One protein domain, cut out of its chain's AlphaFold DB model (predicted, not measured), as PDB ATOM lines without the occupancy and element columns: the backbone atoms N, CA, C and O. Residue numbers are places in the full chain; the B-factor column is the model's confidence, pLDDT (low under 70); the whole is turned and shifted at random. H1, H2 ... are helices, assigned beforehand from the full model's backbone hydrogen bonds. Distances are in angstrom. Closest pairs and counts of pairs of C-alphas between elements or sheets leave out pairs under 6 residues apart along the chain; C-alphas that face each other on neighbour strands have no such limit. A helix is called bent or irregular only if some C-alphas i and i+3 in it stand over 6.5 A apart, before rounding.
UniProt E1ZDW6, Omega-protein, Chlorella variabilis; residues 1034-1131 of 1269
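What this domain is: This is residues 1034 to 1131 of the 1269 residues of the protein "Omega-protein" of Chlorella variabilis (UniProt E1ZDW6). One long helix, H3, is the shaft; H2, then H1, lie off its first end, H4 packs on its last part, and residues 1126 to 1131 stick out. The printed part has 98 residues with five named helices, H1 to H5 in order, class all helix. It is only just extended, close to loose, with radius of gyration of the C-alphas 19.0 A and spans 55 by 36 by 24 A.

Where its parts are: Find C-alpha 1068 at (-22.679, 19.337, 76.832); from there H3, residues 1068 to 1089, runs 30.1 A to C-alpha 1089 at (-13.969, 46.785, 85.551), and it is irregular, with C-alphas 1070 and 1073 7.0 A apart. Before it look for H1, 1034 to 1042, and H2, 1055 to 1065; after it H4, 1104 to 1120, and H5, 1126 to 1129.

How they stand to each other: H3 touches H4 at a steep tilt of 55 degrees; the closest C-alphas, of Ala 1087 and Val 1114, are 6.0 A apart. H2 is close but not clearly touching to H3 and to H1. H5 touches no helix. Every O i to N i+4 pair is within hydrogen-bond range in H1, H2 and H4, and 16 of 18 in H3.

The domain as a whole: The printed part has no cut; links H1 to H2 and H3 to H4 are long. Look for low pLDDT, under 70, at 1117 to 1131, among others.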
ATOM      1  N   ARG A1034      -6.424  23.588  81.069       84.75
ATOM      2  CA  ARG A1034      -5.734  23.746  82.361       84.75
ATOM      3  C   ARG A1034      -6.008  22.567  83.297       84.75
ATOM      4  O   ARG A1034      -5.038  22.053  83.843       84.75
ATOM      5  N   SER A1035      -7.255  22.116  83.455       85.25
ATOM      6  CA  SER A1035      -7.588  21.023  84.381       85.25
ATOM      7  C   SER A1035      -6.964  19.695  83.949       85.25
ATOM      8  O   SER A1035      -6.343  19.033  84.774       85.25
ATOM      9  N   VAL A1036      -6.995  19.352  82.655       82.44
ATOM     10  CA  VAL A1036      -6.300  18.165  82.113       82.44
ATOM     11  C   VAL A1036      -4.787  18.248  82.343       82.44
ATOM     12  O   VAL A1036      -4.158  17.250  82.691       82.44
ATOM     13  N   MET A1037      -4.189  19.437  82.205       78.38
ATOM     14  CA  MET A1037      -2.767  19.643  82.500       78.38
ATOM     15  C   MET A1037      -2.446  19.542  83.995       78.38
ATOM     16  O   MET A1037      -1.445  18.925  84.344       78.38
ATOM     17  N   GLN A1038      -3.273  20.111  84.875       79.38
ATOM     18  CA  GLN A1038      -3.096  20.025  86.327       79.38
ATOM     19  C   GLN A1038      -3.277  18.590  86.828       79.38
ATOM     20  O   GLN A1038      -2.453  18.106  87.597       79.38
ATOM     21  N   GLU A1039      -4.300  17.883  86.347       77.88
ATOM     22  CA  GLU A1039      -4.566  16.492  86.711       77.88
ATOM     23  C   GLU A1039      -3.431  15.566  86.263       77.88
ATOM     24  O   GLU A1039      -3.003  14.699  87.021       77.88
ATOM     25  N   ALA A1040      -2.859  15.787  85.078       71.62
ATOM     26  CA  ALA A1040      -1.720  15.004  84.608       71.62
ATOM     27  C   ALA A1040      -0.353  15.456  85.173       71.62
ATOM     28  O   ALA A1040       0.623  14.698  85.156       71.62
ATOM     29  N   GLU A1041      -0.253  16.664  85.736       70.50
ATOM     30  CA  GLU A1041       0.853  17.021  86.631       70.50
ATOM     31  C   GLU A1041       0.687  16.375  88.020       70.50
ATOM     32  O   GLU A1041       1.696  15.950  88.589       70.50
ATOM     33  N   ARG A1042      -0.553  16.204  88.509       75.75
ATOM     34  CA  ARG A1042      -0.913  15.566  89.793       75.75
ATOM     35  C   ARG A1042      -0.733  14.045  89.791       75.75
ATOM     36  O   ARG A1042      -0.121  13.512  90.710       75.75
ATOM     37  N   THR A1043      -1.233  13.344  88.772       75.19
ATOM     38  CA  THR A1043      -1.020  11.891  88.590       75.19
ATOM     39  C   THR A1043       0.381  11.572  88.071       75.19
ATOM     40  O   THR A1043       0.849  10.441  88.169       75.19
ATOM     41  N   GLY A1044       1.065  12.571  87.508       70.75
ATOM     42  CA  GLY A1044       2.400  12.449  86.939       70.75
ATOM     43  C   GLY A1044       2.449  11.820  85.543       70.75
ATOM     44  O   GLY A1044       3.530  11.862  84.940       70.75
ATOM     45  N   ASP A1045       1.330  11.296  85.026       63.50
ATOM     46  CA  ASP A1045       1.237  10.621  83.730       63.50
ATOM     47  C   ASP A1045       1.372  11.607  82.562       63.50
ATOM     48  O   ASP A1045       0.430  12.267  82.127       63.50
ATOM     49  N   LYS A1046       2.590  11.686  82.027       67.00
ATOM     50  CA  LYS A1046       2.968  12.589  80.934       67.00
ATOM     51  C   LYS A1046       2.879  11.902  79.571       67.00
ATOM     52  O   LYS A1046       3.793  12.050  78.755       67.00
ATOM     53  N   TRP A1047       1.791  11.173  79.311       66.94
ATOM     54  CA  TRP A1047       1.537  10.400  78.084       66.94
ATOM     55  C   TRP A1047       1.803  11.162  76.769       66.94
ATOM     56  O   TRP A1047       2.291  10.581  75.798       66.94
ATOM     57  N   TRP A1048       1.588  12.482  76.729       61.94
ATOM     58  CA  TRP A1048       1.880  13.335  75.562       61.94
ATOM     59  C   TRP A1048       3.377  13.569  75.291       61.94
ATOM     60  O   TRP A1048       3.722  14.250  74.325       61.94
ATOM     61  N   ARG A1049       4.281  13.040  76.127       57.16
ATOM     62  CA  ARG A1049       5.733  13.020  75.872       57.16
ATOM     63  C   ARG A1049       6.180  11.818  75.033       57.16
ATOM     64  O   ARG A1049       7.353  11.762  74.666       57.16
ATOM     65  N   ALA A1050       5.284  10.879  74.723       67.50
ATOM     66  CA  ALA A1050       5.575   9.792  73.794       67.50
ATOM     67  C   ALA A1050       5.861  10.336  72.373       67.50
ATOM     68  O   ALA A1050       5.162  11.252  71.924       67.50
ATOM     69  N   PRO A1051       6.849   9.790  71.634       54.34
ATOM     70  CA  PRO A1051       7.150  10.232  70.273       54.34
ATOM     71  C   PRO A1051       5.921  10.187  69.350       54.34
ATOM     72  O   PRO A1051       5.189   9.202  69.321       54.34
ATOM     73  N   GLY A1052       5.701  11.260  68.586       62.50
ATOM     74  CA  GLY A1052       4.615  11.366  67.603       62.50
ATOM     75  C   GLY A1052       3.262  11.863  68.134       62.50
ATOM     76  O   GLY A1052       2.417  12.243  67.322       62.50
ATOM     77  N   ARG A1053       3.049  11.928  69.456       58.31
ATOM     78  CA  ARG A1053       1.824  12.496  70.053       58.31
ATOM     79  C   ARG A1053       1.833  14.026  70.077       58.31
ATOM     80  O   ARG A1053       2.884  14.665  70.036       58.31
ATOM     81  N   ASN A1054       0.647  14.633  70.131       73.62
ATOM     82  CA  ASN A1054       0.477  16.084  70.201       73.62
ATOM     83  C   ASN A1054      -0.663  16.443  71.160       73.62
ATOM     84  O   ASN A1054      -1.835  16.446  70.782       73.62
ATOM     85  N   LEU A1055      -0.279  16.836  72.378       71.88
ATOM     86  CA  LEU A1055      -1.154  17.281  73.466       71.88
ATOM     87  C   LEU A1055      -2.304  18.192  73.003       71.88
ATOM     88  O   LEU A1055      -3.459  17.928  73.311       71.88
ATOM     89  N   ALA A1056      -2.014  19.245  72.233       69.69
ATOM     90  CA  ALA A1056      -3.031  20.212  71.811       69.69
ATOM     91  C   ALA A1056      -4.030  19.634  70.791       69.69
ATOM     92  O   ALA A1056      -5.154  20.121  70.689       69.69
ATOM     93  N   LYS A1057      -3.635  18.591  70.051       74.50
ATOM     94  CA  LYS A1057      -4.505  17.862  69.122       74.50
ATOM     95  C   LYS A1057      -5.332  16.794  69.843       74.50
ATOM     96  O   LYS A1057      -6.501  16.621  69.519       74.50
ATOM     97  N   GLU A1058      -4.745  16.104  70.819       75.75
ATOM     98  CA  GLU A1058      -5.412  15.039  71.581       75.75
ATOM     99  C   GLU A1058      -6.397  15.601  72.621       75.75
ATOM    100  O   GLU A1058      -7.551  15.180  72.624       75.75
ATOM    101  N   VAL A1059      -6.030  16.636  73.389       80.00
ATOM    102  CA  VAL A1059      -6.960  17.332  74.308       80.00
ATOM    103  C   VAL A1059      -8.052  18.084  73.536       80.00
ATOM    104  O   VAL A1059      -9.211  18.090  73.945       80.00
ATOM    105  N   GLY A1060      -7.734  18.641  72.361       81.31
ATOM    106  CA  GLY A1060      -8.741  19.210  71.456       81.31
ATOM    107  C   GLY A1060      -9.740  18.165  70.938       81.31
ATOM    108  O   GLY A1060     -10.940  18.433  70.862       81.31
ATOM    109  N   ALA A1061      -9.272  16.950  70.633       79.62
ATOM    110  CA  ALA A1061     -10.130  15.837  70.229       79.62
ATOM    111  C   ALA A1061     -10.974  15.283  71.392       79.62
ATOM    112  O   ALA A1061     -12.126  14.920  71.166       79.62
ATOM    113  N   GLN A1062     -10.443  15.256  72.620       81.69
ATOM    114  CA  GLN A1062     -11.201  14.917  73.832       81.69
ATOM    115  C   GLN A1062     -12.313  15.943  74.086       81.69
ATOM    116  O   GLN A1062     -13.481  15.564  74.112       81.69
ATOM    117  N   TRP A1063     -11.986  17.242  74.122       85.94
ATOM    118  CA  TRP A1063     -12.971  18.323  74.269       85.94
ATOM    119  C   TRP A1063     -14.093  18.244  73.230       85.94
ATOM    120  O   TRP A1063     -15.267  18.391  73.563       85.94
ATOM    121  N   THR A1064     -13.750  17.956  71.970       82.56
ATOM    122  CA  THR A1064     -14.722  17.823  70.869       82.56
ATOM    123  C   THR A1064     -15.677  16.634  71.060       82.56
ATOM    124  O   THR A1064     -16.801  16.685  70.568       82.56
ATOM    125  N   ARG A1065     -15.268  15.587  71.793       83.94
ATOM    126  CA  ARG A1065     -16.084  14.392  72.081       83.94
ATOM    127  C   ARG A1065     -16.920  14.492  73.357       83.94
ATOM    128  O   ARG A1065     -17.910  13.775  73.441       83.94
ATOM    129  N   MET A1066     -16.539  15.343  74.310       87.31
ATOM    130  CA  MET A1066     -17.321  15.578  75.530       87.31
ATOM    131  C   MET A1066     -18.751  16.020  75.198       87.31
ATOM    132  O   MET A1066     -18.970  16.848  74.305       87.31
ATOM    133  N   SER A1067     -19.707  15.487  75.948       86.88
ATOM    134  CA  SER A1067     -21.102  15.920  75.965       86.88
ATOM    135  C   SER A1067     -21.248  17.366  76.475       86.88
ATOM    136  O   SER A1067     -20.330  17.901  77.108       86.88
ATOM    137  N   PRO A1068     -22.399  18.027  76.241       79.50
ATOM    138  CA  PRO A1068     -22.679  19.337  76.832       79.50
ATOM    139  C   PRO A1068     -22.595  19.322  78.365       79.50
ATOM    140  O   PRO A1068     -22.071  20.260  78.954       79.50
ATOM    141  N   GLU A1069     -23.040  18.240  79.006       78.56
ATOM    142  CA  GLU A1069     -23.041  18.080  80.467       78.56
ATOM    143  C   GLU A1069     -21.617  18.016  81.047       78.56
ATOM    144  O   GLU A1069     -21.337  18.650  82.061       78.56
ATOM    145  N   GLU A1070     -20.683  17.346  80.365       81.12
ATOM    146  CA  GLU A1070     -19.265  17.311  80.755       81.12
ATOM    147  C   GLU A1070     -18.536  18.647  80.520       81.12
ATOM    148  O   GLU A1070     -17.555  18.951  81.207       81.12
ATOM    149  N   ARG A1071     -18.975  19.456  79.544       84.44
ATOM    150  CA  ARG A1071     -18.412  20.798  79.292       84.44
ATOM    151  C   ARG A1071     -18.977  21.859  80.227       84.44
ATOM    152  O   ARG A1071     -18.248  22.779  80.593       84.44
ATOM    153  N   ARG A1072     -20.241  21.706  80.628       83.62
ATOM    154  CA  ARG A1072     -21.014  22.637  81.454       83.62
ATOM    155  C   ARG A1072     -20.240  23.269  82.623       83.62
ATOM    156  O   ARG A1072     -20.226  24.496  82.660       83.62
ATOM    157  N   PRO A1073     -19.538  22.541  83.517       84.25
ATOM    158  CA  PRO A1073     -18.807  23.178  84.621       84.25
ATOM    159  C   PRO A1073     -17.687  24.122  84.147       84.25
ATOM    160  O   PRO A1073     -17.438  25.147  84.777       84.25
ATOM    161  N   TYR A1074     -17.042  23.835  83.013       85.94
ATOM    162  CA  TYR A1074     -16.031  24.717  82.418       85.94
ATOM    163  C   TYR A1074     -16.649  25.919  81.700       85.94
ATOM    164  O   TYR A1074     -16.009  26.963  81.591       85.94
ATOM    165  N   GLU A1075     -17.871  25.779  81.187       82.12
ATOM    166  CA  GLU A1075     -18.636  26.862  80.563       82.12
ATOM    167  C   GLU A1075     -19.218  27.800  81.632       82.12
ATOM    168  O   GLU A1075     -19.070  29.015  81.520       82.12
ATOM    169  N   GLU A1076     -19.746  27.257  82.731       81.19
ATOM    170  CA  GLU A1076     -20.178  28.010  83.913       81.19
ATOM    171  C   GLU A1076     -18.988  28.712  84.596       81.19
ATOM    172  O   GLU A1076     -19.069  29.916  84.839       81.19
ATOM    173  N   GLN A1077     -17.842  28.042  84.799       83.44
ATOM    174  CA  GLN A1077     -16.627  28.693  85.316       83.44
ATOM    175  C   GLN A1077     -16.099  29.782  84.363       83.44
ATOM    176  O   GLN A1077     -15.724  30.860  84.820       83.44
ATOM    177  N   ALA A1078     -16.095  29.548  83.044       82.25
ATOM    178  CA  ALA A1078     -15.658  30.558  82.077       82.25
ATOM    179  C   ALA A1078     -16.565  31.795  82.087       82.25
ATOM    180  O   ALA A1078     -16.063  32.910  81.936       82.25
ATOM    181  N   THR A1079     -17.876  31.619  82.265       80.50
ATOM    182  CA  THR A1079     -18.826  32.728  82.432       80.50
ATOM    183  C   THR A1079     -18.601  33.449  83.762       80.50
ATOM    184  O   THR A1079     -18.536  34.674  83.762       80.50
ATOM    185  N   ASN A1080     -18.373  32.724  84.864       82.62
ATOM    186  CA  ASN A1080     -18.054  33.322  86.167       82.62
ATOM    187  C   ASN A1080     -16.771  34.169  86.107       82.62
ATOM    188  O   ASN A1080     -16.790  35.317  86.533       82.62
ATOM    189  N   GLU A1081     -15.675  33.651  85.534       82.62
ATOM    190  CA  GLU A1081     -14.409  34.395  85.389       82.62
ATOM    191  C   GLU A1081     -14.538  35.610  84.446       82.62
ATOM    192  O   GLU A1081     -13.837  36.606  84.623       82.62
ATOM    193  N   GLN A1082     -15.436  35.560  83.453       80.88
ATOM    194  CA  GLN A1082     -15.722  36.699  82.571       80.88
ATOM    195  C   GLN A1082     -16.581  37.767  83.263       80.88
ATOM    196  O   GLN A1082     -16.249  38.948  83.174       80.88
ATOM    197  N   LEU A1083     -17.624  37.366  83.994       82.12
ATOM    198  CA  LEU A1083     -18.466  38.278  84.768       82.12
ATOM    199  C   LEU A1083     -17.695  38.910  85.933       82.12
ATOM    200  O   LEU A1083     -17.830  40.104  86.162       82.12
ATOM    201  N   GLN A1084     -16.838  38.148  86.620       83.19
ATOM    202  CA  GLN A1084     -15.931  38.651  87.658       83.19
ATOM    203  C   GLN A1084     -15.058  39.793  87.125       83.19
ATOM    204  O   GLN A1084     -14.932  40.828  87.775       83.19
ATOM    205  N   ALA A1085     -14.468  39.615  85.938       76.56
ATOM    206  CA  ALA A1085     -13.628  40.633  85.320       76.56
ATOM    207  C   ALA A1085     -14.427  41.898  84.962       76.56
ATOM    208  O   ALA A1085     -14.009  42.993  85.328       76.56
ATOM    209  N   ALA A1086     -15.588  41.749  84.316       77.94
ATOM    210  CA  ALA A1086     -16.433  42.879  83.923       77.94
ATOM    211  C   ALA A1086     -17.033  43.619  85.136       77.94
ATOM    212  O   ALA A1086     -17.018  44.845  85.189       77.94
ATOM    213  N   ALA A1087     -17.490  42.895  86.161       78.38
ATOM    214  CA  ALA A1087     -18.001  43.486  87.396       78.38
ATOM    215  C   ALA A1087     -16.931  44.301  88.140       78.38
ATOM    216  O   ALA A1087     -17.230  45.381  88.648       78.38
ATOM    217  N   LEU A1088     -15.677  43.834  88.166       76.94
ATOM    218  CA  LEU A1088     -14.560  44.603  88.723       76.94
ATOM    219  C   LEU A1088     -14.195  45.816  87.842       76.94
ATOM    220  O   LEU A1088     -13.954  46.895  88.375       76.94
ATOM    221  N   GLU A1089     -14.221  45.685  86.509       71.94
ATOM    222  CA  GLU A1089     -13.969  46.785  85.551       71.94
ATOM    223  C   GLU A1089     -15.044  47.898  85.605       71.94
ATOM    224  O   GLU A1089     -14.759  49.067  85.325       71.94
ATOM    225  N   HIS A1090     -16.260  47.562  86.049       72.81
ATOM    226  CA  HIS A1090     -17.360  48.503  86.295       72.81
ATOM    227  C   HIS A1090     -17.541  48.923  87.765       72.81
ATOM    228  O   HIS A1090     -18.493  49.651  88.063       72.81
ATOM    229  N   GLY A1091     -16.676  48.481  88.690       79.81
ATOM    230  CA  GLY A1091     -16.790  48.790  90.124       79.81
ATOM    231  C   GLY A1091     -18.065  48.257  90.794       79.81
ATOM    232  O   GLY A1091     -18.527  48.829  91.777       79.81
ATOM    233  N   LEU A1092     -18.658  47.199  90.237       80.75
ATOM    234  CA  LEU A1092     -19.901  46.569  90.696       80.75
ATOM    235  C   LEU A1092     -19.697  45.510  91.785       80.75
ATOM    236  O   LEU A1092     -20.664  45.064  92.397       80.75
ATOM    237  N   LEU A1093     -18.451  45.096  92.029       79.06
ATOM    238  CA  LEU A1093     -18.108  44.100  93.039       79.06
ATOM    239  C   LEU A1093     -17.146  44.685  94.085       79.06
ATOM    240  O   LEU A1093     -16.108  45.223  93.693       79.06
ATOM    241  N   PRO A1094     -17.422  44.546  95.397       74.19
ATOM    242  CA  PRO A1094     -16.451  44.876  96.438       74.19
ATOM    243  C   PRO A1094     -15.201  43.992  96.331       74.19
ATOM    244  O   PRO A1094     -15.316  42.786  96.080       74.19
ATOM    245  N   GLU A1095     -14.017  44.568  96.556       59.16
ATOM    246  CA  GLU A1095     -12.750  43.824  96.516       59.16
ATOM    247  C   GLU A1095     -12.787  42.598  97.447       59.16
ATOM    248  O   GLU A1095     -13.184  42.686  98.606       59.16
ATOM    249  N   GLY A1096     -12.379  41.438  96.924       71.19
ATOM    250  CA  GLY A1096     -12.419  40.157  97.641       71.19
ATOM    251  C   GLY A1096     -13.727  39.363  97.509       71.19
ATOM    252  O   GLY A1096     -13.771  38.217  97.949       71.19
ATOM    253  N   THR A1097     -14.769  39.912  96.876       77.81
ATOM    254  CA  THR A1097     -15.997  39.156  96.560       77.81
ATOM    255  C   THR A1097     -15.783  38.279  95.322       77.81
ATOM    256  O   THR A1097     -15.243  38.747  94.318       77.81
ATOM    257  N   GLU A1098     -16.253  37.028  95.345       81.50
ATOM    258  CA  GLU A1098     -16.265  36.153  94.165       81.50
ATOM    259  C   GLU A1098     -17.681  35.986  93.596       81.50
ATOM    260  O   GLU A1098     -18.620  35.622  94.296       81.50
ATOM    261  N   VAL A1099     -17.831  36.168  92.285       82.75
ATOM    262  CA  VAL A1099     -19.073  35.922  91.530       82.75
ATOM    263  C   VAL A1099     -19.583  34.489  91.711       82.75
ATOM    264  O   VAL A1099     -20.788  34.246  91.663       82.75
ATOM    265  N   ALA A1100     -18.675  33.539  91.943       78.94
ATOM    266  CA  ALA A1100     -19.001  32.139  92.192       78.94
ATOM    267  C   ALA A1100     -19.691  31.880  93.549       78.94
ATOM    268  O   ALA A1100     -20.254  30.801  93.720       78.94
ATOM    269  N   THR A1101     -19.669  32.831  94.494       81.56
ATOM    270  CA  THR A1101     -20.315  32.699  95.816       81.56
ATOM    271  C   THR A1101     -21.597  33.527  95.968       81.56
ATOM    272  O   THR A1101     -22.259  33.440  97.002       81.56
ATOM    273  N   LEU A1102     -21.995  34.286  94.938       82.56
ATOM    274  CA  LEU A1102     -23.256  35.035  94.908       82.56
ATOM    275  C   LEU A1102     -24.472  34.112  94.741       82.56
ATOM    276  O   LEU A1102     -24.426  33.124  94.005       82.56
ATOM    277  N   ALA A1103     -25.605  34.475  95.351       86.56
ATOM    278  CA  ALA A1103     -26.864  33.779  95.096       86.56
ATOM    279  C   ALA A1103     -27.332  34.000  93.637       86.56
ATOM    280  O   ALA A1103     -27.101  35.079  93.085       86.56
ATOM    281  N   PRO A1104     -28.052  33.047  93.005       81.00
ATOM    282  CA  PRO A1104     -28.427  33.147  91.588       81.00
ATOM    283  C   PRO A1104     -29.180  34.430  91.204       81.00
ATOM    284  O   PRO A1104     -28.964  34.951  90.115       81.00
ATOM    285  N   ALA A1105     -30.016  34.968  92.101       77.62
ATOM    286  CA  ALA A1105     -30.708  36.241  91.888       77.62
ATOM    287  C   ALA A1105     -29.734  37.434  91.859       77.62
ATOM    288  O   ALA A1105     -29.734  38.190  90.894       77.62
ATOM    289  N   GLN A1106     -28.847  37.542  92.857       83.31
ATOM    290  CA  GLN A1106     -27.817  38.589  92.934       83.31
ATOM    291  C   GLN A1106     -26.860  38.528  91.739       83.31
ATOM    292  O   GLN A1106     -26.424  39.553  91.223       83.31
ATOM    293  N   ARG A1107     -26.543  37.316  91.270       83.88
ATOM    294  CA  ARG A1107     -25.739  37.121  90.065       83.88
ATOM    295  C   ARG A1107     -26.481  37.576  88.805       83.88
ATOM    296  O   ARG A1107     -25.865  38.235  87.978       83.88
ATOM    297  N   ALA A1108     -27.760  37.244  88.638       79.12
ATOM    298  CA  ALA A1108     -28.540  37.685  87.478       79.12
ATOM    299  C   ALA A1108     -28.724  39.217  87.456       79.12
ATOM    300  O   ALA A1108     -28.667  39.836  86.396       79.12
ATOM    301  N   GLU A1109     -28.880  39.828  88.631       85.44
ATOM    302  CA  GLU A1109     -28.908  41.280  88.826       85.44
ATOM    303  C   GLU A1109     -27.558  41.923  88.455       85.44
ATOM    304  O   GLU A1109     -27.524  42.879  87.681       85.44
ATOM    305  N   LEU A1110     -26.438  41.324  88.878       85.00
ATOM    306  CA  LEU A1110     -25.085  41.722  88.471       85.00
ATOM    307  C   LEU A1110     -24.839  41.558  86.960       85.00
ATOM    308  O   LEU A1110     -24.246  42.440  86.345       85.00
ATOM    309  N   GLU A1111     -25.286  40.457  86.343       83.19
ATOM    310  CA  GLU A1111     -25.204  40.243  84.887       83.19
ATOM    311  C   GLU A1111     -25.986  41.324  84.129       83.19
ATOM    312  O   GLU A1111     -25.490  41.864  83.138       83.19
ATOM    313  N   ALA A1112     -27.172  41.692  84.623       80.50
ATOM    314  CA  ALA A1112     -27.981  42.762  84.058       80.50
ATOM    315  C   ALA A1112     -27.351  44.153  84.254       80.50
ATOM    316  O   ALA A1112     -27.383  44.960  83.323       80.50
ATOM    317  N   GLU A1113     -26.760  44.455  85.416       81.38
ATOM    318  CA  GLU A1113     -26.141  45.765  85.648       81.38
ATOM    319  C   GLU A1113     -24.802  45.923  84.910       81.38
ATOM    320  O   GLU A1113     -24.569  46.974  84.312       81.38
ATOM    321  N   VAL A1114     -23.970  44.873  84.842       79.19
ATOM    322  CA  VAL A1114     -22.790  44.831  83.956       79.19
ATOM    323  C   VAL A1114     -23.221  45.101  82.516       79.19
ATOM    324  O   VAL A1114     -22.717  46.037  81.901       79.19
ATOM    325  N   ALA A1115     -24.219  44.371  82.005       71.12
ATOM    326  CA  ALA A1115     -24.714  44.565  80.643       71.12
ATOM    327  C   ALA A1115     -25.282  45.977  80.405       71.12
ATOM    328  O   ALA A1115     -25.118  46.522  79.313       71.12
ATOM    329  N   GLN A1116     -25.915  46.607  81.404       71.44
ATOM    330  CA  GLN A1116     -26.359  48.000  81.300       71.44
ATOM    331  C   GLN A1116     -25.201  49.005  81.318       71.44
ATOM    332  O   GLN A1116     -25.277  50.000  80.597       71.44
ATOM    333  N   ARG A1117     -24.143  48.786  82.108       69.12
ATOM    334  CA  ARG A1117     -22.975  49.685  82.138       69.12
ATOM    335  C   ARG A1117     -22.129  49.545  80.870       69.12
ATOM    336  O   ARG A1117     -21.797  50.573  80.282       69.12
ATOM    337  N   ASP A1118     -21.918  48.324  80.374       63.44
ATOM    338  CA  ASP A1118     -21.362  48.040  79.041       63.44
ATOM    339  C   ASP A1118     -22.171  48.744  77.934       63.44
ATOM    340  O   ASP A1118     -21.615  49.474  77.114       63.44
ATOM    341  N   ALA A1119     -23.503  48.593  77.930       53.16
ATOM    342  CA  ALA A1119     -24.382  49.192  76.918       53.16
ATOM    343  C   ALA A1119     -24.471  50.730  76.981       53.16
ATOM    344  O   ALA A1119     -24.896  51.352  76.006       53.16
ATOM    345  N   ARG A1120     -24.078  51.345  78.105       54.53
ATOM    346  CA  ARG A1120     -23.950  52.804  78.271       54.53
ATOM    347  C   ARG A1120     -22.508  53.305  78.094       54.53
ATOM    348  O   ARG A1120     -22.294  54.509  78.141       54.53
ATOM    349  N   GLY A1121     -21.526  52.414  77.924       50.72
ATOM    350  CA  GLY A1121     -20.099  52.753  77.851       50.72
ATOM    351  C   GLY A1121     -19.450  53.161  79.184       50.72
ATOM    352  O   GLY A1121     -18.292  53.571  79.194       50.72
ATOM    353  N   ILE A1122     -20.160  53.040  80.314       45.19
ATOM    354  CA  ILE A1122     -19.730  53.564  81.622       45.19
ATOM    355  C   ILE A1122     -18.787  52.562  82.309       45.19
ATOM    356  O   ILE A1122     -19.161  51.819  83.221       45.19
ATOM    357  N   SER A1123     -17.533  52.538  81.859       45.31
ATOM    358  CA  SER A1123     -16.412  52.002  82.642       45.31
ATOM    359  C   SER A1123     -16.109  52.942  83.814       45.31
ATOM    360  O   SER A1123     -16.189  54.160  83.666       45.31
ATOM    361  N   LEU A1124     -15.704  52.404  84.970       41.12
ATOM    362  CA  LEU A1124     -15.388  53.221  86.153       41.12
ATOM    363  C   LEU A1124     -14.098  54.066  85.990       41.12
ATOM    364  O   LEU A1124     -13.729  54.829  86.881       41.12
ATOM    365  N   ASP A1125     -13.388  53.913  84.868       42.88
ATOM    366  CA  ASP A1125     -12.010  54.373  84.672       42.88
ATOM    367  C   ASP A1125     -11.896  55.714  83.909       42.88
ATOM    368  O   ASP A1125     -10.783  56.107  83.580       42.88
ATOM    369  N   GLU A1126     -12.966  56.475  83.619       36.72
ATOM    370  CA  GLU A1126     -12.853  57.754  82.865       36.72
ATOM    371  C   GLU A1126     -11.893  58.783  83.508       36.72
ATOM    372  O   GLU A1126     -11.187  59.523  82.814       36.72
ATOM    373  N   THR A1127     -11.787  58.794  84.841       36.03
ATOM    374  CA  THR A1127     -10.827  59.633  85.587       36.03
ATOM    375  C   THR A1127      -9.402  59.053  85.649       36.03
ATOM    376  O   THR A1127      -8.472  59.732  86.095       36.03
ATOM    377  N   LEU A1128      -9.194  57.825  85.159       38.69
ATOM    378  CA  LEU A1128      -7.932  57.073  85.189       38.69
ATOM    379  C   LEU A1128      -7.373  56.734  83.793       38.69
ATOM    380  O   LEU A1128      -6.148  56.696  83.629       38.69
ATOM    381  N   GLN A1129      -8.212  56.615  82.760       37.03
ATOM    382  CA  GLN A1129      -7.797  56.471  81.360       37.03
ATOM    383  C   GLN A1129      -6.957  57.676  80.913       37.03
ATOM    384  O   GLN A1129      -5.870  57.482  80.358       37.03
ATOM    385  N   LYS A1130      -7.342  58.898  81.322       34.56
ATOM    386  CA  LYS A1130      -6.555  60.142  81.158       34.56
ATOM    387  C   LYS A1130      -5.149  60.102  81.797       34.56
ATOM    388  O   LYS A1130      -4.352  61.008  81.575       34.56
ATOM    389  N   LYS A1131      -4.800  59.056  82.562       34.16
ATOM    390  CA  LYS A1131      -3.450  58.801  83.113       34.16
ATOM    391  C   LYS A1131      -2.738  57.571  82.517       34.16
ATOM    392  O   LYS A1131      -1.624  57.262  82.946       34.16
TER     393      LYS A1131